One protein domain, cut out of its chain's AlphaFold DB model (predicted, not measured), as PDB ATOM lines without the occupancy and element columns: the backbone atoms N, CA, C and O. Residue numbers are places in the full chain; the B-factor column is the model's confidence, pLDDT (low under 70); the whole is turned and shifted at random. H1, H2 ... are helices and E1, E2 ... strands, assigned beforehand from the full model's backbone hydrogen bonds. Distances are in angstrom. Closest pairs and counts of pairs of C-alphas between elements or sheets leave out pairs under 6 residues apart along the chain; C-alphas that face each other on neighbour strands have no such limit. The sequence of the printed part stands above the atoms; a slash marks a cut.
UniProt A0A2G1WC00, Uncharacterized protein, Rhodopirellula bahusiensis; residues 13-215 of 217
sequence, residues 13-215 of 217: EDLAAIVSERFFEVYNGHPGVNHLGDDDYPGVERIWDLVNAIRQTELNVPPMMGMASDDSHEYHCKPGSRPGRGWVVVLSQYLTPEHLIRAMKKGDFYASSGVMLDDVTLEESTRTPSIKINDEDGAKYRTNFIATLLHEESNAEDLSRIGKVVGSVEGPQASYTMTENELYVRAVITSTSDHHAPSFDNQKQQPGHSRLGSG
ATOM      1  N   GLU A  13     -59.125 -21.103  32.553       83.81
ATOM      2  CA  GLU A  13     -59.837 -19.827  32.454       83.81
ATOM      3  C   GLU A  13     -61.120 -19.836  33.299       83.81
ATOM      4  O   GLU A  13     -61.347 -18.911  34.085       83.81
ATOM      5  N   ASP A  14     -61.908 -20.914  33.221       84.56
ATOM      6  CA  ASP A  14     -63.103 -21.091  34.052       84.56
ATOM      7  C   ASP A  14     -62.741 -21.077  35.548       84.56
ATOM      8  O   ASP A  14     -63.389 -20.406  36.354       84.56
ATOM      9  N   LEU A  15     -61.659 -21.763  35.936       83.25
ATOM     10  CA  LEU A  15     -61.168 -21.787  37.321       83.25
ATOM     11  C   LEU A  15     -60.646 -20.420  37.791       83.25
ATOM     12  O   LEU A  15     -60.853 -20.029  38.951       83.25
ATOM     13  N   ALA A  16     -59.992 -19.668  36.905       84.12
ATOM     14  CA  ALA A  16     -59.526 -18.319  37.202       84.12
ATOM     15  C   ALA A  16     -60.696 -17.370  37.493       84.12
ATOM     16  O   ALA A  16     -60.617 -16.603  38.456       84.12
ATOM     17  N   ALA A  17     -61.797 -17.487  36.745       85.19
ATOM     18  CA  ALA A  17     -62.983 -16.643  36.881       85.19
ATOM     19  C   ALA A  17     -63.770 -16.856  38.193       85.19
ATOM     20  O   ALA A  17     -64.501 -15.959  38.628       85.19
ATOM     21  N   ILE A  18     -63.620 -17.999  38.878       85.62
ATOM     22  CA  ILE A  18     -64.319 -18.289  40.147       85.62
ATOM     23  C   ILE A  18     -63.602 -17.614  41.328       85.62
ATOM     24  O   ILE A  18     -62.938 -18.247  42.152       85.62
ATOM     25  N   VAL A  19     -63.762 -16.298  41.451       81.31
ATOM     26  CA  VAL A  19     -63.070 -15.473  42.462       81.31
ATOM     27  C   VAL A  19     -63.445 -15.798  43.916       81.31
ATOM     28  O   VAL A  19     -62.691 -15.484  44.837       81.31
ATOM     29  N   SER A  20     -64.599 -16.434  44.148       81.00
ATOM     30  CA  SER A  20     -65.020 -16.874  45.485       81.00
ATOM     31  C   SER A  20     -64.239 -18.088  45.988       81.00
ATOM     32  O   SER A  20     -64.139 -18.286  47.198       81.00
ATOM     33  N   GLU A  21     -63.694 -18.898  45.078       78.56
ATOM     34  CA  GLU A  21     -62.859 -20.043  45.423       78.56
ATOM     35  C   GLU A  21     -61.410 -19.585  45.611       78.56
ATOM     36  O   GLU A  21     -60.808 -18.931  44.749       78.56
ATOM     37  N   ARG A  22     -60.851 -19.928  46.771       85.06
ATOM     38  CA  ARG A  22     -59.504 -19.514  47.186       85.06
ATOM     39  C   ARG A  22     -58.540 -20.680  47.311       85.06
ATOM     40  O   ARG A  22     -57.353 -20.428  47.503       85.06
ATOM     41  N   PHE A  23     -59.027 -21.913  47.205       87.62
ATOM     42  CA  PHE A  23     -58.212 -23.105  47.368       87.62
ATOM     43  C   PHE A  23     -58.279 -24.012  46.139       87.62
ATOM     44  O   PHE A  23     -59.349 -24.268  45.576       87.62
ATOM     45  N   PHE A  24     -57.117 -24.517  45.744       84.94
ATOM     46  CA  PHE A  24     -56.923 -25.403  44.606       84.94
ATOM     47  C   PHE A  24     -56.194 -26.657  45.086       84.94
ATOM     48  O   PHE A  24     -55.163 -26.548  45.748       84.94
ATOM     49  N   GLU A  25     -56.723 -27.841  44.796       80.25
ATOM     50  CA  GLU A  25     -56.033 -29.082  45.131       80.25
ATOM     51  C   GLU A  25     -54.868 -29.314  44.160       80.25
ATOM     52  O   GLU A  25     -55.067 -29.607  42.986       80.25
ATOM     53  N   VAL A  26     -53.644 -29.128  44.655       79.94
ATOM     54  CA  VAL A  26     -52.396 -29.301  43.892       79.94
ATOM     55  C   VAL A  26     -51.846 -30.722  43.996       79.94
ATOM     56  O   VAL A  26     -50.947 -31.082  43.244       79.94
ATOM     57  N   TYR A  27     -52.369 -31.519  44.929       78.44
ATOM     58  CA  TYR A  27     -52.045 -32.931  45.080       78.44
ATOM     59  C   TYR A  27     -53.218 -33.696  45.707       78.44
ATOM     60  O   TYR A  27     -53.807 -33.254  46.691       78.44
ATOM     61  N   ASN A  28     -53.490 -34.881  45.172       75.00
ATOM     62  CA  ASN A  28     -54.569 -35.770  45.586       75.00
ATOM     63  C   ASN A  28     -54.027 -37.211  45.655       75.00
ATOM     64  O   ASN A  28     -53.421 -37.710  44.706       75.00
ATOM     65  N   GLY A  29     -54.212 -37.893  46.782       64.44
ATOM     66  CA  GLY A  29     -53.724 -39.261  46.999       64.44
ATOM     67  C   GLY A  29     -54.435 -40.359  46.193       64.44
ATOM     68  O   GLY A  29     -54.040 -41.532  46.263       64.44
ATOM     69  N   HIS A  30     -55.480 -40.022  45.439       66.31
ATOM     70  CA  HIS A  30     -56.236 -40.971  44.644       66.31
ATOM     71  C   HIS A  30     -55.435 -41.416  43.396       66.31
ATOM     72  O   HIS A  30     -55.040 -40.579  42.582       66.31
ATOM     73  N   PRO A  31     -55.213 -42.732  43.172       60.78
ATOM     74  CA  PRO A  31     -54.374 -43.228  42.066       60.78
ATOM     75  C   PRO A  31     -54.890 -42.912  40.656       60.78
ATOM     76  O   PRO A  31     -54.157 -43.051  39.685       60.78
ATOM     77  N   GLY A  32     -56.172 -42.566  40.531       59.59
ATOM     78  CA  GLY A  32     -56.804 -42.235  39.252       59.59
ATOM     79  C   GLY A  32     -56.590 -40.793  38.787       59.59
ATOM     80  O   GLY A  32     -57.077 -40.447  37.716       59.59
ATOM     81  N   VAL A  33     -55.913 -39.958  39.579       64.69
ATOM     82  CA  VAL A  33     -55.693 -38.544  39.251       64.69
ATOM     83  C   VAL A  33     -54.473 -38.395  38.354       64.69
ATOM     84  O   VAL A  33     -53.377 -38.845  38.695       64.69
ATOM     85  N   ASN A  34     -54.646 -37.715  37.218       69.75
ATOM     86  CA  ASN A  34     -53.539 -37.406  36.321       69.75
ATOM     87  C   ASN A  34     -52.752 -36.176  36.811       69.75
ATOM     88  O   ASN A  34     -52.904 -35.065  36.297       69.75
ATOM     89  N   HIS A  35     -51.918 -36.379  37.836       68.75
ATOM     90  CA  HIS A  35     -51.078 -35.327  38.430       68.75
ATOM     91  C   HIS A  35     -50.086 -34.726  37.442       68.75
ATOM     92  O   HIS A  35     -49.894 -33.510  37.411       68.75
ATOM     93  N   LEU A  36     -49.457 -35.590  36.643       73.81
ATOM     94  CA  LEU A  36     -48.380 -35.215  35.730       73.81
ATOM     95  C   LEU A  36     -48.905 -34.638  34.412       73.81
ATOM     96  O   LEU A  36     -48.162 -33.931  33.732       73.81
ATOM     97  N   GLY A  37     -50.178 -34.882  34.092       74.69
ATOM     98  CA  GLY A  37     -50.709 -34.598  32.768       74.69
ATOM     99  C   GLY A  37     -50.190 -35.603  31.740       74.69
ATOM    100  O   GLY A  37     -49.656 -36.660  32.080       74.69
ATOM    101  N   ASP A  38     -50.364 -35.269  30.474       76.31
ATOM    102  CA  ASP A  38     -49.857 -36.009  29.322       76.31
ATOM    103  C   ASP A  38     -49.553 -35.025  28.170       76.31
ATOM    104  O   ASP A  38     -49.485 -33.813  28.384       76.31
ATOM    105  N   ASP A  39     -49.308 -35.538  26.962       74.75
ATOM    106  CA  ASP A  39     -48.992 -34.707  25.792       74.75
ATOM    107  C   ASP A  39     -50.154 -33.772  25.393       74.75
ATOM    108  O   ASP A  39     -49.915 -32.723  24.790       74.75
ATOM    109  N   ASP A  40     -51.392 -34.132  25.745       76.25
ATOM    110  CA  ASP A  40     -52.610 -33.409  25.381       76.25
ATOM    111  C   ASP A  40     -53.133 -32.525  26.533       76.25
ATOM    112  O   ASP A  40     -53.762 -31.491  26.282       76.25
ATOM    113  N   TYR A  41     -52.858 -32.890  27.793       78.25
ATOM    114  CA  TYR A  41     -53.382 -32.216  28.983       78.25
ATOM    115  C   TYR A  41     -52.283 -31.809  29.977       78.25
ATOM    116  O   TYR A  41     -51.489 -32.644  30.411       78.25
ATOM    117  N   PRO A  42     -52.254 -30.542  30.438       82.12
ATOM    118  CA  PRO A  42     -51.267 -30.097  31.413       82.12
ATOM    119  C   PRO A  42     -51.439 -30.781  32.778       82.12
ATOM    120  O   PRO A  42     -52.551 -31.025  33.252       82.12
ATOM    121  N   GLY A  43     -50.315 -31.015  33.460       84.56
ATOM    122  CA  GLY A  43     -50.318 -31.465  34.851       84.56
ATOM    123  C   GLY A  43     -50.968 -30.457  35.804       84.56
ATOM    124  O   GLY A  43     -51.077 -29.261  35.515       84.56
ATOM    125  N   VAL A  44     -51.364 -30.934  36.982       85.19
ATOM    126  CA  VAL A  44     -52.148 -30.166  37.967       85.19
ATOM    127  C   VAL A  44     -51.426 -28.884  38.400       85.19
ATOM    128  O   VAL A  44     -52.029 -27.811  38.456       85.19
ATOM    129  N   GLU A  45     -50.114 -28.957  38.642       85.75
ATOM    130  CA  GLU A  45     -49.320 -27.771  38.987       85.75
ATOM    131  C   GLU A  45     -49.278 -26.742  37.855       85.75
ATOM    132  O   GLU A  45     -49.319 -25.538  38.108       85.75
ATOM    133  N   ARG A  46     -49.228 -27.205  36.599       88.94
ATOM    134  CA  ARG A  46     -49.214 -26.318  35.436       88.94
ATOM    135  C   ARG A  46     -50.542 -25.579  35.303       88.94
ATOM    136  O   ARG A  46     -50.534 -24.378  35.047       88.94
ATOM    137  N   ILE A  47     -51.662 -26.268  35.511       88.62
ATOM    138  CA  ILE A  47     -52.994 -25.648  35.542       88.62
ATOM    139  C   ILE A  47     -53.056 -24.596  36.642       88.62
ATOM    140  O   ILE A  47     -53.491 -23.476  36.392       88.62
ATOM    141  N   TRP A  48     -52.581 -24.922  37.842       90.62
ATOM    142  CA  TRP A  48     -52.576 -23.976  38.950       90.62
ATOM    143  C   TRP A  48     -51.740 -22.721  38.655       90.62
ATOM    144  O   TRP A  48     -52.179 -21.608  38.958       90.62
ATOM    145  N   ASP A  49     -50.583 -22.870  38.002       91.38
ATOM    146  CA  ASP A  49     -49.778 -21.726  37.573       91.38
ATOM    147  C   ASP A  49     -50.490 -20.870  36.512       91.38
ATOM    148  O   ASP A  49     -50.463 -19.642  36.601       91.38
ATOM    149  N   LEU A  50     -51.173 -21.491  35.544       90.94
ATOM    150  CA  LEU A  50     -51.972 -20.785  34.532       90.94
ATOM    151  C   LEU A  50     -53.135 -20.008  35.168       90.94
ATOM    152  O   LEU A  50     -53.326 -18.827  34.878       90.94
ATOM    153  N   VAL A  51     -53.867 -20.635  36.092       91.06
ATOM    154  CA  VAL A  51     -54.959 -19.998  36.845       91.06
ATOM    155  C   VAL A  51     -54.453 -18.769  37.601       91.06
ATOM    156  O   VAL A  51     -55.053 -17.695  37.533       91.06
ATOM    157  N   ASN A  52     -53.337 -18.906  38.321       92.62
ATOM    158  CA  ASN A  52     -52.762 -17.803  39.086       92.62
ATOM    159  C   ASN A  52     -52.165 -16.713  38.196       92.62
ATOM    160  O   ASN A  52     -52.217 -15.544  38.577       92.62
ATOM    161  N   ALA A  53     -51.642 -17.059  37.017       91.25
ATOM    162  CA  ALA A  53     -51.218 -16.074  36.034       91.25
ATOM    163  C   ALA A  53     -52.399 -15.189  35.608       91.25
ATOM    164  O   ALA A  53     -52.314 -13.978  35.789       91.25
ATOM    165  N   ILE A  54     -53.519 -15.782  35.171       89.88
ATOM    166  CA  ILE A  54     -54.735 -15.047  34.769       89.88
ATOM    167  C   ILE A  54     -55.253 -14.180  35.924       89.88
ATOM    168  O   ILE A  54     -55.540 -12.993  35.747       89.88
ATOM    169  N   ARG A  55     -55.331 -14.742  37.139       90.75
ATOM    170  CA  ARG A  55     -55.791 -14.002  38.325       90.75
ATOM    171  C   ARG A  55     -54.941 -12.769  38.621       90.75
ATOM    172  O   ARG A  55     -55.504 -11.726  38.950       90.75
ATOM    173  N   GLN A  56     -53.623 -12.875  38.468       89.94
ATOM    174  CA  GLN A  56     -52.693 -11.787  38.764       89.94
ATOM    175  C   GLN A  56     -52.528 -10.782  37.615       89.94
ATOM    176  O   GLN A  56     -52.201  -9.634  37.895       89.94
ATOM    177  N   THR A  57     -52.734 -11.170  36.351       86.88
ATOM    178  CA  THR A  57     -52.534 -10.262  35.204       86.88
ATOM    179  C   THR A  57     -53.816  -9.665  34.645       86.88
ATOM    180  O   THR A  57     -53.812  -8.504  34.255       86.88
ATOM    181  N   GLU A  58     -54.904 -10.431  34.587       87.25
ATOM    182  CA  GLU A  58     -56.133 -10.017  33.894       87.25
ATOM    183  C   GLU A  58     -57.240  -9.623  34.867       87.25
ATOM    184  O   GLU A  58     -57.936  -8.630  34.663       87.25
ATOM    185  N   LEU A  59     -57.402 -10.396  35.943       87.56
ATOM    186  CA  LEU A  59     -58.508 -10.210  36.884       87.56
ATOM    187  C   LEU A  59     -58.133  -9.333  38.083       87.56
ATOM    188  O   LEU A  59     -59.023  -8.810  38.753       87.56
ATOM    189  N   ASN A  60     -56.833  -9.171  38.350       87.75
ATOM    190  CA  ASN A  60     -56.289  -8.462  39.509       87.75
ATOM    191  C   ASN A  60     -56.922  -8.925  40.839       87.75
ATOM    192  O   ASN A  60     -57.378  -8.125  41.661       87.75
ATOM    193  N   VAL A  61     -56.991 -10.244  41.034       89.19
ATOM    194  CA  VAL A  61     -57.512 -10.883  42.251       89.19
ATOM    195  C   VAL A  61     -56.451 -11.779  42.885       89.19
ATOM    196  O   VAL A  61     -55.597 -12.294  42.168       89.19
ATOM    197  N   PRO A  62     -56.511 -12.031  44.209       88.44
ATOM    198  CA  PRO A  62     -55.521 -12.864  44.883       88.44
ATOM    199  C   PRO A  62     -55.370 -14.264  44.259       88.44
ATOM    200  O   PRO A  62     -56.373 -14.863  43.838       88.44
ATOM    201  N   PRO A  63     -54.153 -14.838  44.286       90.00
ATOM    202  CA  PRO A  63     -53.912 -16.168  43.753       90.00
ATOM    203  C   PRO A  63     -54.643 -17.228  44.588       90.00
ATOM    204  O   PRO A  63     -54.884 -17.055  45.789       90.00
ATOM    205  N   MET A  64     -54.977 -18.349  43.956       91.25
ATOM    206  CA  MET A  64     -55.459 -19.542  44.645       91.25
ATOM    207  C   MET A  64     -54.334 -20.175  45.457       91.25
ATOM    208  O   MET A  64     -53.208 -20.311  44.978       91.25
ATOM    209  N   MET A  65     -54.654 -20.625  46.665       90.62
ATOM    210  CA  MET A  65     -53.731 -21.337  47.545       90.62
ATOM    211  C   MET A  65     -53.791 -22.842  47.270       90.62
ATOM    212  O   MET A  65     -54.880 -23.415  47.202       90.62
ATOM    213  N   GLY A  66     -52.626 -23.473  47.118       89.44
ATOM    214  CA  GLY A  66     -52.515 -24.908  46.863       89.44
ATOM    215  C   GLY A  66     -52.741 -25.739  48.126       89.44
ATOM    216  O   GLY A  66     -52.172 -25.431  49.167       89.44
ATOM    217  N   MET A  67     -53.550 -26.796  48.046       89.75
ATOM    218  CA  MET A  67     -53.786 -27.766  49.124       89.75
ATOM    219  C   MET A  67     -53.488 -29.195  48.662       89.75
ATOM    220  O   MET A  67     -53.599 -29.489  47.474       89.75
ATOM    221  N   ALA A  68     -53.173 -30.085  49.605       86.50
ATOM    222  CA  ALA A  68     -53.118 -31.522  49.357       86.50
ATOM    223  C   ALA A  68     -54.150 -32.265  50.200       86.50
ATOM    224  O   ALA A  68     -54.360 -31.930  51.370       86.50
ATOM    225  N   SER A  69     -54.726 -33.312  49.618       85.44
ATOM    226  CA  SER A  69     -55.519 -34.309  50.328       85.44
ATOM    227  C   SER A  69     -55.075 -35.720  49.937       85.44
ATOM    228  O   SER A  69     -54.392 -35.923  48.931       85.44
ATOM    229  N   ASP A  70     -55.415 -36.711  50.756       79.94
ATOM    230  CA  ASP A  70     -55.176 -38.117  50.427       79.94
ATOM    231  C   ASP A  70     -56.354 -38.772  49.687       79.94
ATOM    232  O   ASP A  70     -56.187 -39.868  49.157       79.94
ATOM    233  N   ASP A  71     -57.508 -38.097  49.651       78.94
ATOM    234  CA  ASP A  71     -58.776 -38.541  49.066       78.94
ATOM    235  C   ASP A  71     -59.100 -40.020  49.338       78.94
ATOM    236  O   ASP A  71     -59.415 -40.834  48.455       78.94
ATOM    237  N   SER A  72     -58.919 -40.412  50.597       73.25
ATOM    238  CA  SER A  72     -59.001 -41.807  51.015       73.25
ATOM    239  C   SER A  72     -60.403 -42.380  50.906       73.25
ATOM    240  O   SER A  72     -61.361 -41.843  51.451       73.25
ATOM    241  N   HIS A  73     -60.489 -43.562  50.305       77.06
ATOM    242  CA  HIS A  73     -61.719 -44.348  50.209       77.06
ATOM    243  C   HIS A  73     -61.545 -45.764  50.788       77.06
ATOM    244  O   HIS A  73     -62.521 -46.493  50.962       77.06
ATOM    245  N   GLU A  74     -60.310 -46.156  51.129       76.69
ATOM    246  CA  GLU A  74     -59.957 -47.504  51.575       76.69
ATOM    247  C   GLU A  74     -59.182 -47.488  52.905       76.69
ATOM    248  O   GLU A  74     -57.953 -47.431  52.950       76.69
ATOM    249  N   TYR A  75     -59.912 -47.596  54.019       72.56
ATOM    250  CA  TYR A  75     -59.366 -47.482  55.383       72.56
ATOM    251  C   TYR A  75     -58.857 -48.807  55.990       72.56
ATOM    252  O   TYR A  75     -58.293 -48.817  57.083       72.56
ATOM    253  N   HIS A  76     -59.042 -49.943  55.303       73.81
ATOM    254  CA  HIS A  76     -58.789 -51.286  55.856       73.81
ATOM    255  C   HIS A  76     -57.866 -52.147  54.979       73.81
ATOM    256  O   HIS A  76     -58.248 -53.222  54.520       73.81
ATOM    257  N   CYS A  77     -56.636 -51.676  54.744       62.38
ATOM    258  CA  CYS A  77     -55.553 -52.414  54.063       62.38
ATOM    259  C   CYS A  77     -55.861 -52.905  52.634       62.38
ATOM    260  O   CYS A  77     -55.103 -53.699  52.073       62.38
ATOM    261  N   LYS A  78     -56.928 -52.413  52.002       66.88
ATOM    262  CA  LYS A  78     -57.244 -52.714  50.606       66.88
ATOM    263  C   LYS A  78     -56.357 -51.900  49.658       66.88
ATOM    264  O   LYS A  78     -55.945 -50.794  50.011       66.88
ATOM    265  N   PRO A  79     -55.950 -52.443  48.501       64.62
ATOM    266  CA  PRO A  79     -55.341 -51.644  47.435       64.62
ATOM    267  C   PRO A  79     -56.322 -50.555  46.974       64.62
ATOM    268  O   PRO A  79     -57.511 -50.838  46.877       64.62
ATOM    269  N   GLY A  80     -55.851 -49.334  46.706       70.31
ATOM    270  CA  GLY A  80     -56.717 -48.219  46.297       70.31
ATOM    271  C   GLY A  80     -56.261 -46.872  46.855       70.31
ATOM    272  O   GLY A  80     -55.059 -46.656  47.038       70.31
ATOM    273  N   SER A  81     -57.215 -45.973  47.116       75.88
ATOM    274  CA  SER A  81     -56.966 -44.666  47.739       75.88
ATOM    275  C   SER A  81     -56.849 -44.790  49.261       75.88
ATOM    276  O   SER A  81     -57.855 -44.975  49.954       75.88
ATOM    277  N   ARG A  82     -55.609 -44.775  49.767       77.31
ATOM    278  CA  ARG A  82     -55.274 -45.030  51.177       77.31
ATOM    279  C   ARG A  82     -54.919 -43.734  51.922       77.31
ATOM    280  O   ARG A  82     -54.295 -42.867  51.309       77.31
ATOM    281  N   PRO A  83     -55.180 -43.673  53.243       81.00
ATOM    282  CA  PRO A  83     -54.787 -42.541  54.080       81.00
ATOM    283  C   PRO A  83     -53.296 -42.241  54.086       81.00
ATOM    284  O   PRO A  83     -52.472 -43.151  53.987       81.00
ATOM    285  N   GLY A  84     -52.972 -40.962  54.283       80.94
ATOM    286  CA  GLY A  84     -51.602 -40.497  54.517       80.94
ATOM    287  C   GLY A  84     -50.794 -40.220  53.252       80.94
ATOM    288  O   GLY A  84     -49.574 -40.126  53.319       80.94
ATOM    289  N   ARG A  85     -51.447 -40.081  52.096       83.19
ATOM    290  CA  ARG A  85     -50.776 -39.735  50.833       83.19
ATOM    291  C   ARG A  85     -50.582 -38.245  50.616       83.19
ATOM    292  O   ARG A  85     -49.690 -37.865  49.868       83.19
ATOM    293  N   GLY A  86     -51.429 -37.425  51.227       85.69
ATOM    294  CA  GLY A  86     -51.434 -35.978  51.080       85.69
ATOM    295  C   GLY A  86     -52.163 -35.317  52.247       85.69
ATOM    296  O   GLY A  86     -53.174 -35.833  52.716       85.69
ATOM    297  N   TRP A  87     -51.651 -34.197  52.743       90.88
ATOM    298  CA  TRP A  87     -52.275 -33.410  53.808       90.88
ATOM    299  C   TRP A  87     -51.846 -31.946  53.737       90.88
ATOM    300  O   TRP A  87     -50.893 -31.592  53.047       90.88
ATOM    301  N   VAL A  88     -52.516 -31.083  54.494       93.31
ATOM    302  CA  VAL A  88     -52.034 -29.725  54.769       93.31
ATOM    303  C   VAL A  88     -51.462 -29.642  56.178       93.31
ATOM    304  O   VAL A  88     -52.009 -30.214  57.121       93.31
ATOM    305  N   VAL A  89     -50.371 -28.903  56.333       93.50
ATOM    306  CA  VAL A  89     -49.815 -28.521  57.631       93.50
ATOM    307  C   VAL A  89     -50.143 -27.055  57.861       93.50
ATOM    308  O   VAL A  89     -49.696 -26.188  57.114       93.50
ATOM    309  N   VAL A  90     -50.952 -26.776  58.883       94.56
ATOM    310  CA  VAL A  90     -51.432 -25.425  59.196       94.56
ATOM    311  C   VAL A  90     -50.560 -24.802  60.280       94.56
ATOM    312  O   VAL A  90     -50.466 -25.326  61.390       94.56
ATOM    313  N   LEU A  91     -49.957 -23.656  59.971       92.25
ATOM    314  CA  LEU A  91     -49.085 -22.905  60.868       92.25
ATOM    315  C   LEU A  91     -49.949 -22.040  61.791       92.25
ATOM    316  O   LEU A  91     -50.224 -20.872  61.521       92.25
ATOM    317  N   SER A  92     -50.441 -22.639  62.876       93.44
ATOM    318  CA  SER A  92     -51.326 -21.966  63.827       93.44
ATOM    319  C   SER A  92     -50.781 -22.011  65.247       93.44
ATOM    320  O   SER A  92     -50.318 -23.047  65.717       93.44
ATOM    321  N   GLN A  93     -50.907 -20.892  65.962       91.12
ATOM    322  CA  GLN A  93     -50.526 -20.796  67.372       91.12
ATOM    323  C   GLN A  93     -51.389 -21.693  68.277       91.12
ATOM    324  O   GLN A  93     -50.930 -22.128  69.332       91.12
ATOM    325  N   TYR A  94     -52.638 -21.962  67.882       95.19
ATOM    326  CA  TYR A  94     -53.594 -22.715  68.690       95.19
ATOM    327  C   TYR A  94     -54.261 -23.819  67.878       95.19
ATOM    328  O   TYR A  94     -54.795 -23.579  66.795       95.19
ATOM    329  N   LEU A  95     -54.349 -25.011  68.468       95.88
ATOM    330  CA  LEU A  95     -55.087 -26.140  67.908       95.88
ATOM    331  C   LEU A  95     -56.589 -26.014  68.221       95.88
ATOM    332  O   LEU A  95     -57.146 -26.752  69.027       95.88
ATOM    333  N   THR A  96     -57.235 -25.021  67.608       96.62
ATOM    334  CA  THR A  96     -58.687 -24.786  67.702       96.62
ATOM    335  C   THR A  96     -59.260 -24.524  66.310       96.62
ATOM    336  O   THR A  96     -58.561 -23.915  65.490       96.62
ATOM    337  N   PRO A  97     -60.506 -24.936  66.017       96.06
ATOM    338  CA  PRO A  97     -61.096 -24.767  64.688       96.06
ATOM    339  C   PRO A  97     -60.999 -23.331  64.160       96.06
ATOM    340  O   PRO A  97     -60.631 -23.108  63.009       96.06
ATOM    341  N   GLU A  98     -61.258 -22.338  65.010       96.56
ATOM    342  CA  GLU A  98     -61.254 -20.926  64.636       96.56
ATOM    343  C   GLU A  98     -59.861 -20.451  64.208       96.56
ATOM    344  O   GLU A  98     -59.734 -19.726  63.218       96.56
ATOM    345  N   HIS A  99     -58.814 -20.859  64.930       96.00
ATOM    346  CA  HIS A  99     -57.439 -20.464  64.628       96.00
ATOM    347  C   HIS A  99     -56.875 -21.210  63.417       96.00
ATOM    348  O   HIS A  99     -56.145 -20.604  62.632       96.00
ATOM    349  N   LEU A 100     -57.261 -22.473  63.213       95.31
ATOM    350  CA  LEU A 100     -56.904 -23.230  62.012       95.31
ATOM    351  C   LEU A 100     -57.535 -22.610  60.758       95.31
ATOM    352  O   LEU A 100     -56.838 -22.338  59.783       95.31
ATOM    353  N   ILE A 101     -58.835 -22.293  60.804       93.88
ATOM    354  CA  ILE A 101     -59.546 -21.658  59.682       93.88
ATOM    355  C   ILE A 101     -58.949 -20.284  59.362       93.88
ATOM    356  O   ILE A 101     -58.811 -19.930  58.191       93.88
ATOM    357  N   ARG A 102     -58.600 -19.489  60.381       94.44
ATOM    358  CA  ARG A 102     -57.965 -18.177  60.176       94.44
ATOM    359  C   ARG A 102     -56.590 -18.305  59.524       94.44
ATOM    360  O   ARG A 102     -56.350 -17.601  58.548       94.44
ATOM    361  N   ALA A 103     -55.745 -19.208  60.023       93.88
ATOM    362  CA  ALA A 103     -54.426 -19.479  59.455       93.88
ATOM    363  C   ALA A 103     -54.539 -19.912  57.984       93.88
ATOM    364  O   ALA A 103     -53.962 -19.278  57.103       93.88
ATOM    365  N   MET A 104     -55.409 -20.881  57.684       92.50
ATOM    366  CA  MET A 104     -55.663 -21.309  56.305       92.50
ATOM    367  C   MET A 104     -56.175 -20.178  55.408       92.50
ATOM    368  O   MET A 104     -55.714 -20.023  54.283       92.50
ATOM    369  N   LYS A 105     -57.110 -19.345  55.889       91.31
ATOM    370  CA  LYS A 105     -57.625 -18.203  55.114       91.31
ATOM    371  C   LYS A 105     -56.561 -17.146  54.827       91.31
ATOM    372  O   LYS A 105     -56.704 -16.443  53.824       91.31
ATOM    373  N   LYS A 106     -55.561 -17.017  55.701       91.12
ATOM    374  CA  LYS A 106     -54.411 -16.119  55.544       91.12
ATOM    375  C   LYS A 106     -53.316 -16.711  54.644       91.12
ATOM    376  O   LYS A 106     -52.528 -15.948  54.100       91.12
ATOM    377  N   GLY A 107     -53.325 -18.027  54.421       89.94
ATOM    378  CA  GLY A 107     -52.280 -18.735  53.679       89.94
ATOM    379  C   GLY A 107     -51.139 -19.240  54.560       89.94
ATOM    380  O   GLY A 107     -50.116 -19.657  54.030       89.94
ATOM    381  N   ASP A 108     -51.320 -19.242  55.884       92.56
ATOM    382  CA  ASP A 108     -50.344 -19.736  56.860       92.56
ATOM    383  C   ASP A 108     -50.412 -21.278  56.927       92.56
ATOM    384  O   ASP A 108     -50.794 -21.873  57.937       92.56
ATOM    385  N   PHE A 109     -50.137 -21.942  55.804       94.25
ATOM    386  CA  PHE A 109     -50.105 -23.397  55.681       94.25
ATOM    387  C   PHE A 109     -49.285 -23.828  54.454       94.25
ATOM    388  O   PHE A 109     -48.976 -23.016  53.581       94.25
ATOM    389  N   TYR A 110     -48.959 -25.115  54.381       93.75
ATOM    390  CA  TYR A 110     -48.401 -25.748  53.186       93.75
ATOM    391  C   TYR A 110     -49.021 -27.132  52.973       93.75
ATOM    392  O   TYR A 110     -49.513 -27.756  53.912       93.75
ATOM    393  N   ALA A 111     -49.016 -27.608  51.736       92.38
ATOM    394  CA  ALA A 111     -49.403 -28.960  51.364       92.38
ATOM    395  C   ALA A 111     -48.214 -29.933  51.501       92.38
ATOM    396  O   ALA A 111     -47.059 -29.558  51.317       92.38
ATOM    397  N   SER A 112     -48.457 -31.201  51.820       89.81
ATOM    398  CA  SER A 112     -47.405 -32.215  51.892       89.81
ATOM    399  C   SER A 112     -47.874 -33.609  51.527       89.81
ATOM    400  O   SER A 112     -49.019 -33.965  51.759       89.81
ATOM    401  N   SER A 113     -46.953 -34.376  50.951       85.12
ATOM    402  CA  SER A 113     -47.025 -35.808  50.649       85.12
ATOM    403  C   SER A 113     -45.844 -36.561  51.285       85.12
ATOM    404  O   SER A 113     -45.395 -37.586  50.786       85.12
ATOM    405  N   GLY A 114     -45.243 -36.040  52.358       84.75
ATOM    406  CA  GLY A 114     -44.188 -36.773  53.071       84.75
ATOM    407  C   GLY A 114     -43.162 -35.907  53.775       84.75
ATOM    408  O   GLY A 114     -42.731 -36.250  54.864       84.75
ATOM    409  N   VAL A 115     -42.801 -34.762  53.198       87.81
ATOM    410  CA  VAL A 115     -41.774 -33.897  53.794       87.81
ATOM    411  C   VAL A 115     -42.412 -32.926  54.779       87.81
ATOM    412  O   VAL A 115     -43.407 -32.264  54.470       87.81
ATOM    413  N   MET A 116     -41.807 -32.806  55.953       92.00
ATOM    414  CA  MET A 116     -42.195 -31.840  56.973       92.00
ATOM    415  C   MET A 116     -41.220 -30.665  56.985       92.00
ATOM    416  O   MET A 116     -40.041 -30.805  56.663       92.00
ATOM    417  N   LEU A 117     -41.721 -29.490  57.344       93.94
ATOM    418  CA  LEU A 117     -40.936 -28.266  57.470       93.94
ATOM    419  C   LEU A 117     -40.865 -27.877  58.946       93.94
ATOM    420  O   LEU A 117     -41.888 -27.879  59.631       93.94
ATOM    421  N   ASP A 118     -39.663 -27.543  59.409       93.56
ATOM    422  CA  ASP A 118     -39.439 -26.926  60.716       93.56
ATOM    423  C   ASP A 118     -39.958 -25.486  60.728       93.56
ATOM    424  O   ASP A 118     -40.490 -25.031  61.739       93.56
ATOM    425  N   ASP A 119     -39.757 -24.760  59.622       92.12
ATOM    426  CA  ASP A 119     -40.122 -23.351  59.516       92.12
ATOM    427  C   ASP A 119     -40.325 -22.906  58.062       92.12
ATOM    428  O   ASP A 119     -39.660 -23.391  57.139       92.12
ATOM    429  N   VAL A 120     -41.237 -21.952  57.871       92.31
ATOM    430  CA  VAL A 120     -41.510 -21.279  56.597       92.31
ATOM    431  C   VAL A 120     -41.827 -19.824  56.894       92.31
ATOM    432  O   VAL A 120     -42.829 -19.515  57.537       92.31
ATOM    433  N   THR A 121     -40.990 -18.924  56.392       92.31
ATOM    434  CA  THR A 121     -41.106 -17.487  56.643       92.31
ATOM    435  C   THR A 121     -41.021 -16.691  55.352       92.31
ATOM    436  O   THR A 121     -40.485 -17.154  54.344       92.31
ATOM    437  N   LEU A 122     -41.564 -15.478  55.394       90.94
ATOM    438  CA  LEU A 122     -41.421 -14.468  54.358       90.94
ATOM    439  C   LEU A 122     -40.911 -13.188  55.014       90.94
ATOM    440  O   LEU A 122     -41.603 -12.601  55.845       90.94
ATOM    441  N   GLU A 123     -39.712 -12.755  54.633       94.06
ATOM    442  CA  GLU A 123     -39.255 -11.401  54.937       94.06
ATOM    443  C   GLU A 123     -39.902 -10.439  53.935       94.06
ATOM    444  O   GLU A 123     -39.472 -10.343  52.786       94.06
ATOM    445  N   GLU A 124     -40.966  -9.760  54.363       89.44
ATOM    446  CA  GLU A 124     -41.780  -8.882  53.512       89.44
ATOM    447  C   GLU A 124     -40.964  -7.721  52.927       89.44
ATOM    448  O   GLU A 124     -41.164  -7.336  51.776       89.44
ATOM    449  N   SER A 125     -40.005  -7.178  53.690       91.69
ATOM    450  CA  SER A 125     -39.223  -6.009  53.261       91.69
ATOM    451  C   SER A 125     -38.309  -6.304  52.072       91.69
ATOM    452  O   SER A 125     -38.099  -5.435  51.224       91.69
ATOM    453  N   THR A 126     -37.792  -7.529  51.986       91.69
ATOM    454  CA  THR A 126     -36.927  -7.981  50.890       91.69
ATOM    455  C   THR A 126     -37.624  -8.960  49.954       91.69
ATOM    456  O   THR A 126     -37.006  -9.410  48.993       91.69
ATOM    457  N   ARG A 127     -38.893  -9.303  50.221       93.94
ATOM    458  CA  ARG A 127     -39.658 -10.339  49.513       93.94
ATOM    459  C   ARG A 127     -38.866 -11.650  49.431       93.94
ATOM    460  O   ARG A 127     -38.717 -12.240  48.361       93.94
ATOM    461  N   THR A 128     -38.315 -12.078  50.568       95.81
ATOM    462  CA  THR A 128     -37.461 -13.271  50.652       95.81
ATOM    463  C   THR A 128     -38.161 -14.383  51.425       95.81
ATOM    464  O   THR A 128     -38.118 -14.390  52.660       95.81
ATOM    465  N   PRO A 129     -38.780 -15.359  50.743       93.94
ATOM    466  CA  PRO A 129     -39.091 -16.627  51.370       93.94
ATOM    467  C   PRO A 129     -37.871 -17.363  51.892       93.94
ATOM    468  O   PRO A 129     -36.859 -17.475  51.196       93.94
ATOM    469  N   SER A 130     -38.028 -17.952  53.073       96.00
ATOM    470  CA  SER A 130     -37.073 -18.881  53.667       96.00
ATOM    471  C   SER A 130     -37.785 -20.131  54.168       96.00
ATOM    472  O   SER A 130     -38.860 -20.066  54.762       96.00
ATOM    473  N   ILE A 131     -37.175 -21.279  53.906       96.25
ATOM    474  CA  ILE A 131     -37.710 -22.601  54.202       96.25
ATOM    475  C   ILE A 131     -36.647 -23.375  54.966       96.25
ATOM    476  O   ILE A 131     -35.495 -23.464  54.529       96.25
ATOM    477  N   LYS A 132     -37.064 -23.986  56.072       96.31
ATOM    478  CA  LYS A 132     -36.274 -24.949  56.827       96.31
ATOM    479  C   LYS A 132     -37.005 -26.284  56.847       96.31
ATOM    480  O   LYS A 132     -38.099 -26.400  57.394       96.31
ATOM    481  N   ILE A 133     -36.398 -27.286  56.232       95.44
ATOM    482  CA  ILE A 133     -36.928 -28.644  56.135       95.44
ATOM    483  C   ILE A 133     -36.610 -29.389  57.434       95.44
ATOM    484  O   ILE A 133     -35.516 -29.241  57.983       95.44
ATOM    485  N   ASN A 134     -37.567 -30.181  57.917       93.62
ATOM    486  CA  ASN A 134     -37.323 -31.161  58.966       93.62
ATOM    487  C   ASN A 134     -36.515 -32.311  58.346       93.62
ATOM    488  O   ASN A 134     -37.048 -33.121  57.591       93.62
ATOM    489  N   ASP A 135     -35.204 -32.282  58.577       87.88
ATOM    490  CA  ASP A 135     -34.231 -33.172  57.942       87.88
ATOM    491  C   ASP A 135     -34.357 -34.605  58.486       87.88
ATOM    492  O   ASP A 135     -34.242 -34.834  59.695       87.88
ATOM    493  N   GLU A 136     -34.595 -35.565  57.594       85.12
ATOM    494  CA  GLU A 136     -34.624 -36.994  57.903       85.12
ATOM    495  C   GLU A 136     -33.274 -37.639  57.568       85.12
ATOM    496  O   GLU A 136     -32.675 -37.372  56.525       85.12
ATOM    497  N   ASP A 137     -32.801 -38.540  58.433       82.00
ATOM    498  CA  ASP A 137     -31.474 -39.142  58.283       82.00
ATOM    499  C   ASP A 137     -31.305 -39.851  56.925       82.00
ATOM    500  O   ASP A 137     -32.079 -40.734  56.546       82.00
ATOM    501  N   GLY A 138     -30.272 -39.450  56.180       84.06
ATOM    502  CA  GLY A 138     -29.945 -39.989  54.860       84.06
ATOM    503  C   GLY A 138     -30.751 -39.424  53.681       84.06
ATOM    504  O   GLY A 138     -30.453 -39.786  52.536       84.06
ATOM    505  N   ALA A 139     -31.718 -38.531  53.907       89.94
ATOM    506  CA  ALA A 139     -32.448 -37.863  52.833       89.94
ATOM    507  C   ALA A 139     -31.632 -36.717  52.210       89.94
ATOM    508  O   ALA A 139     -30.798 -36.074  52.846       89.94
ATOM    509  N   LYS A 140     -31.862 -36.448  50.921       92.81
ATOM    510  CA  LYS A 140     -31.373 -35.244  50.241       92.81
ATOM    511  C   LYS A 140     -32.553 -34.473  49.693       92.81
ATOM    512  O   LYS A 140     -33.488 -35.075  49.169       92.81
ATOM    513  N   TYR A 141     -32.461 -33.152  49.757       93.62
ATOM    514  CA  TYR A 141     -33.537 -32.262  49.353       93.62
ATOM    515  C   TYR A 141     -33.080 -31.307  48.264       93.62
ATOM    516  O   TYR A 141     -31.996 -30.728  48.351       93.62
ATOM    517  N   ARG A 142     -33.955 -31.102  47.282       95.75
ATOM    518  CA  ARG A 142     -33.870 -30.019  46.305       95.75
ATOM    519  C   ARG A 142     -35.110 -29.154  46.435       95.75
ATOM    520  O   ARG A 142     -36.220 -29.662  46.305       95.75
ATOM    521  N   THR A 143     -34.915 -27.858  46.631       96.44
ATOM    522  CA  THR A 143     -35.977 -26.851  46.596       96.44
ATOM    523  C   THR A 143     -35.910 -26.102  45.276       96.44
ATOM    524  O   THR A 143     -34.895 -25.471  44.989       96.44
ATOM    525  N   ASN A 144     -36.977 -26.149  44.483       96.44
ATOM    526  CA  ASN A 144     -37.149 -25.324  43.294       96.44
ATOM    527  C   ASN A 144     -38.106 -24.175  43.610       96.44
ATOM    528  O   ASN A 144     -39.248 -24.406  44.008       96.44
ATOM    529  N   PHE A 145     -37.647 -22.947  43.398       96.19
ATOM    530  CA  PHE A 145     -38.481 -21.755  43.399       96.19
ATOM    531  C   PHE A 145     -39.029 -21.550  41.993       96.19
ATOM    532  O   PHE A 145     -38.269 -21.452  41.028       96.19
ATOM    533  N   ILE A 146     -40.351 -21.522  41.884       95.19
ATOM    534  CA  ILE A 146     -41.094 -21.446  40.633       95.19
ATOM    535  C   ILE A 146     -41.927 -20.170  40.651       95.19
ATOM    536  O   ILE A 146     -42.589 -19.874  41.647       95.19
ATOM    537  N   ALA A 147     -41.890 -19.413  39.562       94.00
ATOM    538  CA  ALA A 147     -42.559 -18.129  39.450       94.00
ATOM    539  C   ALA A 147     -43.346 -18.008  38.151       94.00
ATOM    540  O   ALA A 147     -43.020 -18.627  37.136       94.00
ATOM    541  N   THR A 148     -44.332 -17.118  38.175       93.06
ATOM    542  CA  THR A 148     -44.848 -16.507  36.952       93.06
ATOM    543  C   THR A 148     -44.227 -15.126  36.805       93.06
ATOM    544  O   THR A 148     -44.351 -14.295  37.705       93.06
ATOM    545  N   LEU A 149     -43.555 -14.884  35.679       91.81
ATOM    546  CA  LEU A 149     -42.901 -13.604  35.402       91.81
ATOM    547  C   LEU A 149     -43.875 -12.595  34.777       91.81
ATOM    548  O   LEU A 149     -44.844 -12.984  34.111       91.81
ATOM    549  N   LEU A 150     -43.601 -11.304  34.977       87.25
ATOM    550  CA  LEU A 150     -44.246 -10.212  34.253       87.25
ATOM    551  C   LEU A 150     -44.087 -10.415  32.738       87.25
ATOM    552  O   LEU A 150     -43.088 -10.958  32.269       87.25
ATOM    553  N   HIS A 151     -45.098  -9.993  31.977       74.94
ATOM    554  CA  HIS A 151     -45.006  -9.918  30.522       74.94
ATOM    555  C   HIS A 151     -44.624  -8.494  30.110       74.94
ATOM    556  O   HIS A 151     -45.036  -7.529  30.754       74.94
ATOM    557  N   GLU A 152     -43.875  -8.357  29.019       64.62
ATOM    558  CA  GLU A 152     -43.841  -7.093  28.283       64.62
ATOM    559  C   GLU A 152     -45.130  -6.982  27.454       64.62
ATOM    560  O   GLU A 152     -45.608  -7.989  26.926       64.62
ATOM    561  N   GLU A 153     -45.697  -5.775  27.322       57.44
ATOM    562  CA  GLU A 153     -46.991  -5.514  26.651       57.44
ATOM    563  C   GLU A 153     -47.096  -6.108  25.229       57.44
ATOM    564  O   GLU A 153     -48.189  -6.315  24.709       57.44
ATOM    565  N   SER A 154     -45.963  -6.409  24.594       54.28
ATOM    566  CA  SER A 154     -45.864  -6.958  23.243       54.28
ATOM    567  C   SER A 154     -46.101  -8.471  23.137       54.28
ATOM    568  O   SER A 154     -46.198  -8.963  22.013       54.28
ATOM    569  N   ASN A 155     -46.179  -9.218  24.249       57.28
ATOM    570  CA  ASN A 155     -46.211 -10.686  24.203       57.28
ATOM    571  C   ASN A 155     -47.056 -11.328  25.324       57.28
ATOM    572  O   ASN A 155     -46.605 -12.224  26.040       57.28
ATOM    573  N   ALA A 156     -48.300 -10.860  25.489       61.19
ATOM    574  CA  ALA A 156     -49.229 -11.354  26.514       61.19
ATOM    575  C   ALA A 156     -49.486 -12.879  26.446       61.19
ATOM    576  O   ALA A 156     -49.737 -13.500  27.480       61.19
ATOM    577  N   GLU A 157     -49.352 -13.485  25.260       69.00
ATOM    578  CA  GLU A 157     -49.557 -14.921  25.015       69.00
ATOM    579  C   GLU A 157     -48.335 -15.802  25.336       69.00
ATOM    580  O   GLU A 157     -48.400 -17.021  25.178       69.00
ATOM    581  N   ASP A 158     -47.209 -15.237  25.795       82.00
ATOM    582  CA  ASP A 158     -46.030 -16.039  26.131       82.00
ATOM    583  C   ASP A 158     -46.264 -16.889  27.391       82.00
ATOM    584  O   ASP A 158     -46.009 -16.477  28.525       82.00
ATOM    585  N   LEU A 159     -46.724 -18.121  27.184       85.50
ATOM    586  CA  LEU A 159     -46.962 -19.100  28.241       85.50
ATOM    587  C   LEU A 159     -45.666 -19.617  28.894       85.50
ATOM    588  O   LEU A 159     -45.742 -20.234  29.961       85.50
ATOM    589  N   SER A 160     -44.487 -19.380  28.301       87.25
ATOM    590  CA  SER A 160     -43.199 -19.851  28.838       87.25
ATOM    591  C   SER A 160     -42.759 -19.101  30.102       87.25
ATOM    592  O   SER A 160     -41.923 -19.588  30.867       87.25
ATOM    593  N   ARG A 161     -43.357 -17.929  30.359       89.75
ATOM    594  CA  ARG A 161     -43.124 -17.120  31.565       89.75
ATOM    595  C   ARG A 161     -43.830 -17.660  32.813       89.75
ATOM    596  O   ARG A 161     -43.497 -17.247  33.920       89.75
ATOM    597  N   ILE A 162     -44.837 -18.514  32.629       92.81
ATOM    598  CA  ILE A 162     -45.700 -19.056  33.684       92.81
ATOM    599  C   ILE A 162     -45.063 -20.343  34.215       92.81
ATOM    600  O   ILE A 162     -44.620 -21.167  33.416       92.81
ATOM    601  N   GLY A 163     -45.029 -20.545  35.534       90.81
ATOM    602  CA  GLY A 163     -44.501 -21.780  36.133       90.81
ATOM    603  C   GLY A 163     -43.010 -22.026  35.862       90.81
ATOM    604  O   GLY A 163     -42.565 -23.168  35.755       90.81
ATOM    605  N   LYS A 164     -42.219 -20.959  35.725       93.69
ATOM    606  CA  LYS A 164     -40.790 -21.030  35.415       93.69
ATOM    607  C   LYS A 164     -39.963 -21.224  36.680       93.69
ATOM    608  O   LYS A 164     -40.107 -20.468  37.635       93.69
ATOM    609  N   VAL A 165     -39.035 -22.181  36.667       95.31
ATOM    610  CA  VAL A 165     -38.028 -22.304  37.733       95.31
ATOM    611  C   VAL A 165     -37.092 -21.094  37.671       95.31
ATOM    612  O   VAL A 165     -36.396 -20.890  36.674       95.31
ATOM    613  N   VAL A 166     -37.082 -20.295  38.734       95.88
ATOM    614  CA  VAL A 166     -36.263 -19.078  38.875       95.88
ATOM    615  C   VAL A 166     -35.077 -19.264  39.821       95.88
ATOM    616  O   VAL A 166     -34.151 -18.457  39.821       95.88
ATOM    617  N   GLY A 167     -35.066 -20.347  40.596       96.06
ATOM    618  CA  GLY A 167     -33.946 -20.715  41.451       96.06
ATOM    619  C   GLY A 167     -34.061 -22.145  41.961       96.06
ATOM    620  O   GLY A 167     -35.164 -22.666  42.122       96.06
ATOM    621  N   SER A 168     -32.919 -22.769  42.242       97.31
ATOM    622  CA  SER A 168     -32.849 -24.099  42.851       97.31
ATOM    623  C   SER A 168     -31.796 -24.115  43.951       97.31
ATOM    624  O   SER A 168     -30.693 -23.604  43.757       97.31
ATOM    625  N   VAL A 169     -32.126 -24.720  45.091       97.75
ATOM    626  CA  VAL A 169     -31.229 -24.855  46.244       97.75
ATOM    627  C   VAL A 169     -31.204 -26.312  46.695       97.75
ATOM    628  O   VAL A 169     -32.254 -26.934  46.850       97.75
ATOM    629  N   GLU A 170     -30.004 -26.852  46.902       96.88
ATOM    630  CA  GLU A 170     -29.805 -28.169  47.511       96.88
ATOM    631  C   GLU A 170     -29.637 -28.038  49.025       96.88
ATOM    632  O   GLU A 170     -28.945 -27.137  49.502       96.88
ATOM    633  N   GLY A 171     -30.187 -28.996  49.764       95.19
ATOM    634  CA  GLY A 171     -30.042 -29.099  51.212       95.19
ATOM    635  C   GLY A 171     -31.309 -28.735  51.993       95.19
ATOM    636  O   GLY A 171     -32.339 -28.400  51.408       95.19
ATOM    637  N   PRO A 172     -31.242 -28.820  53.333       94.88
ATOM    638  CA  PRO A 172     -32.406 -28.692  54.212       94.88
ATOM    639  C   PRO A 172     -32.838 -27.237  54.455       94.88
ATOM    640  O   PRO A 172     -33.813 -26.989  55.160       94.88
ATOM    641  N   GLN A 173     -32.109 -26.259  53.918       97.06
ATOM    642  CA  GLN A 173     -32.422 -24.838  54.039       97.06
ATOM    643  C   GLN A 173     -32.389 -24.202  52.658       97.06
ATOM    644  O   GLN A 173     -31.422 -24.373  51.916       97.06
ATOM    645  N   ALA A 174     -33.438 -23.459  52.328       97.25
ATOM    646  CA  ALA A 174     -33.559 -22.786  51.048       97.25
ATOM    647  C   ALA A 174     -34.179 -21.405  51.227       97.25
ATOM    648  O   ALA A 174     -35.140 -21.232  51.972       97.25
ATOM    649  N   SER A 175     -33.648 -20.429  50.505       97.44
ATOM    650  CA  SER A 175     -34.193 -19.078  50.453       97.44
ATOM    651  C   SER A 175     -34.086 -18.527  49.043       97.44
ATOM    652  O   SER A 175     -33.139 -18.852  48.321       97.44
ATOM    653  N   TYR A 176     -35.013 -17.655  48.672       97.25
ATOM    654  CA  TYR A 176     -34.994 -16.971  47.385       97.25
ATOM    655  C   TYR A 176     -35.467 -15.541  47.566       97.25
ATOM    656  O   TYR A 176     -36.538 -15.319  48.112       97.25
ATOM    657  N   THR A 177     -34.676 -14.571  47.121       96.81
ATOM    658  CA  THR A 177     -35.068 -13.159  47.142       96.81
ATOM    659  C   THR A 177     -35.732 -12.831  45.818       96.81
ATOM    660  O   THR A 177     -35.082 -12.917  44.774       96.81
ATOM    661  N   MET A 178     -37.018 -12.478  45.864       94.44
ATOM    662  CA  MET A 178     -37.752 -12.064  44.671       94.44
ATOM    663  C   MET A 178     -37.153 -10.782  44.089       94.44
ATOM    664  O   MET A 178     -36.636  -9.927  44.808       94.44
ATOM    665  N   THR A 179     -37.259 -10.644  42.776       92.81
ATOM    666  CA  THR A 179     -37.007  -9.392  42.072       92.81
ATOM    667  C   THR A 179     -38.338  -8.676  41.815       92.81
ATOM    668  O   THR A 179     -39.401  -9.080  42.295       92.81
ATOM    669  N   GLU A 180     -38.300  -7.604  41.027       89.38
ATOM    670  CA  GLU A 180     -39.515  -6.932  40.561       89.38
ATOM    671  C   GLU A 180     -40.187  -7.646  39.381       89.38
ATOM    672  O   GLU A 180     -41.247  -7.220  38.936       89.38
ATOM    673  N   ASN A 181     -39.595  -8.730  38.872       91.25
ATOM    674  CA  ASN A 181     -40.095  -9.424  37.691       91.25
ATOM    675  C   ASN A 181     -41.069 -10.571  38.009       91.25
ATOM    676  O   ASN A 181     -41.812 -11.004  37.132       91.25
ATOM    677  N   GLU A 182     -41.074 -11.100  39.233       93.38
ATOM    678  CA  GLU A 182     -41.956 -12.197  39.637       93.38
ATOM    679  C   GLU A 182     -43.299 -11.667  40.170       93.38
ATOM    680  O   GLU A 182     -43.343 -10.923  41.153       93.38
ATOM    681  N   LEU A 183     -44.413 -12.123  39.583       90.25
ATOM    682  CA  LEU A 183     -45.766 -11.845  40.089       90.25
ATOM    683  C   LEU A 183     -46.007 -12.518  41.447       90.25
ATOM    684  O   LEU A 183     -46.571 -11.930  42.372       90.25
ATOM    685  N   TYR A 184     -45.576 -13.771  41.549       90.19
ATOM    686  CA  TYR A 184     -45.568 -14.578  42.761       90.19
ATOM    687  C   TYR A 184     -44.483 -15.650  42.635       90.19
ATOM    688  O   TYR A 184     -44.068 -15.997  41.527       90.19
ATOM    689  N   VAL A 185     -44.060 -16.195  43.775       93.06
ATOM    690  CA  VAL A 185     -43.160 -17.351  43.849       93.06
ATOM    691  C   VAL A 185     -43.804 -18.435  44.705       93.06
ATOM    692  O   VAL A 185     -44.401 -18.159  45.748       93.06
ATOM    693  N   ARG A 186     -43.660 -19.680  44.258       93.75
ATOM    694  CA  ARG A 186     -43.961 -20.898  45.009       93.75
ATOM    695  C   ARG A 186     -42.704 -21.754  45.127       93.75
ATOM    696  O   ARG A 186     -41.815 -21.670  44.284       93.75
ATOM    697  N   ALA A 187     -42.645 -22.594  46.151       93.81
ATOM    698  CA  ALA A 187     -41.579 -23.573  46.312       93.81
ATOM    699  C   ALA A 187     -42.121 -24.996  46.141       93.81
ATOM    700  O   ALA A 187     -43.182 -25.330  46.676       93.81
ATOM    701  N   VAL A 188     -41.363 -25.822  45.420       93.31
ATOM    702  CA  VAL A 188     -41.528 -27.280  45.366       93.31
ATOM    703  C   VAL A 188     -40.269 -27.899  45.930       93.31
ATOM    704  O   VAL A 188     -39.170 -27.648  45.432       93.31
ATOM    705  N   ILE A 189     -40.422 -28.715  46.964       92.38
ATOM    706  CA  ILE A 189     -39.299 -29.421  47.576       92.38
ATOM    707  C   ILE A 189     -39.423 -30.892  47.209       92.38
ATOM    708  O   ILE A 189     -40.501 -31.476  47.233       92.38
ATOM    709  N   THR A 190     -38.316 -31.506  46.825       89.88
ATOM    710  CA  THR A 190     -38.267 -32.924  46.472       89.88
ATOM    711  C   THR A 190     -37.221 -33.608  47.328       89.88
ATOM    712  O   THR A 190     -36.058 -33.205  47.315       89.88
ATOM    713  N   SER A 191     -37.651 -34.624  48.075       89.31
ATOM    714  CA  SER A 191     -36.764 -35.530  48.802       89.31
ATOM    715  C   SER A 191     -36.298 -36.665  47.888       89.31
ATOM    716  O   SER A 191     -36.998 -37.065  46.961       89.31
ATOM    717  N   THR A 192     -35.126 -37.235  48.146       86.62
ATOM    718  CA  THR A 192     -34.712 -38.495  47.512       86.62
ATOM    719  C   THR A 192     -35.451 -39.717  48.059       86.62
ATOM    720  O   THR A 192     -35.433 -40.765  47.404       86.62
ATOM    721  N   SER A 193     -36.092 -39.590  49.227       82.94
ATOM    722  CA  SER A 193     -36.863 -40.652  49.874       82.94
ATOM    723  C   SER A 193     -38.106 -41.013  49.063       82.94
ATOM    724  O   SER A 193     -38.843 -40.139  48.593       82.94
ATOM    725  N   ASP A 194     -38.350 -42.313  48.911       80.62
ATOM    726  CA  ASP A 194     -39.564 -42.817  48.273       80.62
ATOM    727  C   ASP A 194     -40.795 -42.512  49.131       80.62
ATOM    728  O   ASP A 194     -40.753 -42.525  50.369       80.62
ATOM    729  N   HIS A 195     -41.916 -42.235  48.467       74.31
ATOM    730  CA  HIS A 195     -43.190 -42.120  49.157       74.31
ATOM    731  C   HIS A 195     -43.602 -43.500  49.700       74.31
ATOM    732  O   HIS A 195     -43.603 -44.489  48.971       74.31
ATOM    733  N   HIS A 196     -43.988 -43.585  50.977       74.12
ATOM    734  CA  HIS A 196     -44.319 -44.861  51.636       74.12
ATOM    735  C   HIS A 196     -45.554 -45.564  51.029       74.12
ATOM    736  O   HIS A 196     -45.670 -46.788  51.069       74.12
ATOM    737  N   ALA A 197     -46.481 -44.787  50.464       71.81
ATOM    738  CA  ALA A 197     -47.659 -45.261  49.731       71.81
ATOM    739  C   ALA A 197     -47.899 -44.446  48.440       71.81
ATOM    740  O   ALA A 197     -48.778 -43.591  48.439       71.81
ATOM    741  N   PRO A 198     -47.127 -44.645  47.359       71.69
ATOM    742  CA  PRO A 198     -47.181 -43.772  46.187       71.69
ATOM    743  C   PRO A 198     -48.547 -43.822  45.473       71.69
ATOM    744  O   PRO A 198     -49.250 -44.841  45.516       71.69
ATOM    745  N   SER A 199     -48.911 -42.713  44.834       70.19
ATOM    746  CA  SER A 199     -50.068 -42.533  43.947       70.19
ATOM    747  C   SER A 199     -49.706 -42.779  42.477       70.19
ATOM    748  O   SER A 199     -50.577 -43.159  41.703       70.19
ATOM    749  N   PHE A 200     -48.431 -42.605  42.102       70.81
ATOM    750  CA  PHE A 200     -47.888 -42.856  40.761       70.81
ATOM    751  C   PHE A 200     -46.460 -43.427  40.820       70.81
ATOM    752  O   PHE A 200     -45.785 -43.354  41.853       70.81
ATOM    753  N   ASP A 201     -45.997 -44.013  39.714       70.88
ATOM    754  CA  ASP A 201     -44.700 -44.693  39.644       70.88
ATOM    755  C   ASP A 201     -43.529 -43.754  39.978       70.88
ATOM    756  O   ASP A 201     -43.437 -42.633  39.481       70.88
ATOM    757  N   ASN A 202     -42.598 -44.240  40.807       73.38
ATOM    758  CA  ASN A 202     -41.401 -43.521  41.274       73.38
ATOM    759  C   ASN A 202     -41.672 -42.224  42.060       73.38
ATOM    760  O   ASN A 202     -40.780 -41.375  42.166       73.38
ATOM    761  N   GLN A 203     -42.869 -42.062  42.634       72.62
ATOM    762  CA  GLN A 203     -43.182 -40.895  43.452       72.62
ATOM    763  C   GLN A 203     -42.226 -40.760  44.648       72.62
ATOM    764  O   GLN A 203     -42.087 -41.653  45.489       72.62
ATOM    765  N   LYS A 204     -41.623 -39.576  44.748       80.94
ATOM    766  CA  LYS A 204     -40.829 -39.140  45.895       80.94
ATOM    767  C   LYS A 204     -41.681 -38.368  46.889       80.94
ATOM    768  O   LYS A 204     -42.719 -37.817  46.530       80.94
ATOM    769  N   GLN A 205     -41.226 -38.296  48.132       71.00
ATOM    770  CA  GLN A 205     -41.852 -37.417  49.113       71.00
ATOM    771  C   GLN A 205     -41.630 -35.946  48.735       71.00
ATOM    772  O   GLN A 205     -40.503 -35.529  48.445       71.00
ATOM    773  N   GLN A 206     -42.702 -35.156  48.765       56.12
ATOM    774  CA  GLN A 206     -42.680 -33.726  48.449       56.12
ATOM    775  C   GLN A 206     -43.592 -32.952  49.409       56.12
ATOM    776  O   GLN A 206     -44.727 -33.378  49.625       56.12
ATOM    777  N   PRO A 207     -43.186 -31.802  49.963       47.91
ATOM    778  CA  PRO A 207     -44.106 -30.775  50.398       47.91
ATOM    779  C   PRO A 207     -44.402 -29.829  49.223       47.91
ATOM    780  O   PRO A 207     -43.507 -29.323  48.542       47.91
ATOM    781  N   GLY A 208     -45.682 -29.600  48.972       41.78
ATOM    782  CA  GLY A 208     -46.146 -28.603  48.026       41.78
ATOM    783  C   GLY A 208     -46.512 -27.295  48.726       41.78
ATOM    784  O   GLY A 208     -47.322 -27.271  49.636       41.78
ATOM    785  N   HIS A 209     -46.023 -26.174  48.213       50.97
ATOM    786  CA  HIS A 209     -46.851 -24.973  48.056       50.97
ATOM    787  C   HIS A 209     -47.321 -24.244  49.326       50.97
ATOM    788  O   HIS A 209     -48.464 -24.370  49.762       50.97
ATOM    789  N   SER A 210     -46.474 -23.346  49.827       38.47
ATOM    790  CA  SER A 210     -46.911 -22.139  50.536       38.47
ATOM    791  C   SER A 210     -46.924 -20.946  49.568       38.47
ATOM    792  O   SER A 210     -46.065 -20.830  48.688       38.47
ATOM    793  N   ARG A 211     -47.907 -20.044  49.702       44.56
ATOM    794  CA  ARG A 211     -47.846 -18.720  49.060       44.56
ATOM    795  C   ARG A 211     -46.783 -17.925  49.804       44.56
ATOM    796  O   ARG A 211     -46.970 -17.587  50.964       44.56
ATOM    797  N   LEU A 212     -45.687 -17.625  49.124       45.03
ATOM    798  CA  LEU A 212     -44.507 -17.008  49.724       45.03
ATOM    799  C   LEU A 212     -44.386 -15.511  49.410       45.03
ATOM    800  O   LEU A 212     -43.312 -14.938  49.513       45.03
ATOM    801  N   GLY A 213     -45.496 -14.874  49.039       44.62
ATOM    802  CA  GLY A 213     -45.578 -13.435  48.794       44.62
ATOM    803  C   GLY A 213     -46.416 -13.105  47.565       44.62
ATOM    804  O   GLY A 213     -46.481 -13.873  46.604       44.62
ATOM    805  N   SER A 214     -47.090 -11.957  47.600       40.44
ATOM    806  CA  SER A 214     -47.672 -11.318  46.416       40.44
ATOM    807  C   SER A 214     -47.123  -9.911  46.295       40.44
ATOM    808  O   SER A 214     -47.235  -9.135  47.242       40.44
ATOM    809  N   GLY A 215     -46.590  -9.564  45.126       34.56
ATOM    810  CA  GLY A 215     -46.332  -8.172  44.785       34.56
ATOM    811  C   GLY A 215     -47.647  -7.501  44.409       34.56
ATOM    812  O   GLY A 215     -48.047  -7.570  43.257       34.56
TER     813      GLY A 215
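What this domain is: This is residues 13 to 215 of the 217 residues of an uncharacterized protein of Rhodopirellula bahusiensis (UniProt A0A2G1WC00). Two small antiparallel sheets, E8 E7 E10 and E5 E6 E9, are partly face to face as a sandwich, with the long helix H2 packed on the E8 E7 E10 sheet. Beside the sandwich is a second part made of two strand pairs, E1 E2 and E3 E4, with H2 reaching E1 and E2, H1 on H2, and H3 packed on E3 and E4; loops 70 to 86 and 150 to 163 reach toward opposite ends of the long axis. The printed part has 203 residues with three named helices and ten named strands, in the order H1 E1 H2 E2 E3 H3 E4 E5 E6 E7 E8 E9 E10. The class is mixed, helices and strands, with under half of the residues in named elements. The whole is compact, with a radius of gyration of the C-alphas of 17.0 A and spans of 55 by 38 by 36 A.

How they stand to each other: The strongly twisted sheet of E8, residues 164 to 170, E7, residues 141 to 149, and E10, residues 182 to 191, is antiparallel in that order. N 166 and O 145 are 2.8 A apart in the hairpin E7 and E8, and N 144 and O 188 are 2.8 A apart between E7 and E10, within hydrogen-bond range. The antiparallel sheet of E5, residues 117 to 123, E6, residues 128 to 133, and E9, residues 173 to 175, makes a sandwich with it, two sheets face to face, 10.1 A centre to centre and with their best planes 24 degrees apart. In the hairpin E5 and E6, N 121 and O 130 are 2.9 A apart; between E6 and E9, N 131 and O 174 are 2.8 A apart. H2, residues 44 to 59, is on the sheet E8 E7 E10 at a height over the sheet of 9.7 A, making two layers, a helix on one face of a sheet. It runs along the strands over E7 and E10, at 23 degrees to E7 on the local plane; its closest C-alphas to E7 are those of Ala 53 and Thr 148, 6.5 A apart. H1, residues 13 to 17, and H2 touch, with the C-alphas of Ala 16 and Val 51 closest at 4.9 A. E1, residues 23 to 28, H2 and E2, residues 65 to 69, form a strand-helix-strand unit, two parallel neighbour strands with a helix between, its crossover right-handed; N 26 and O 67 are 2.8 A apart. E3, residues 87 to 90, and E4, residues 109 to 112, are antiparallel, with N 89 and O 110 2.8 A apart. The closest C-alphas of E2 and E4 are those of Ala 68 and Ala 111, 4.9 A apart. Residues 111 to 112 of E4 pair antiparallel with residues 207 to 208. For H3, residues 97 to 106, the closest C-alphas to E3 are those of Leu 100 and Val 90, 6.5 A apart; H3 and H2 are apart. Every O i to N i+4 pair is within hydrogen-bond range in H1 and H3, and 11 of 12 are in H2.

Where its parts are: E10 is 25.6 A from first to last C-alpha, E7 25.1 A, E8 17.8 A, E5 17.1 A and E6 16.3 A. H2 is 21.0 A long and H3 14.3 A. H1 begins at C-alpha 13, (-59.837, -19.827, 32.454), and E10 ends at C-alpha 191, (-36.764, -35.530, 48.802).

The domain as a whole: The two C-alphas farthest apart are those of His 76 and Ser 154, 56.5 A. The printed part has no cut. The links E1 to H2, E2 to E3 and E7 to E8 are long. The mean pLDDT of the printed part is 83.8, and residues 29 to 35, 77 to 79, 152 to 157 and 206 to 215 are under 70.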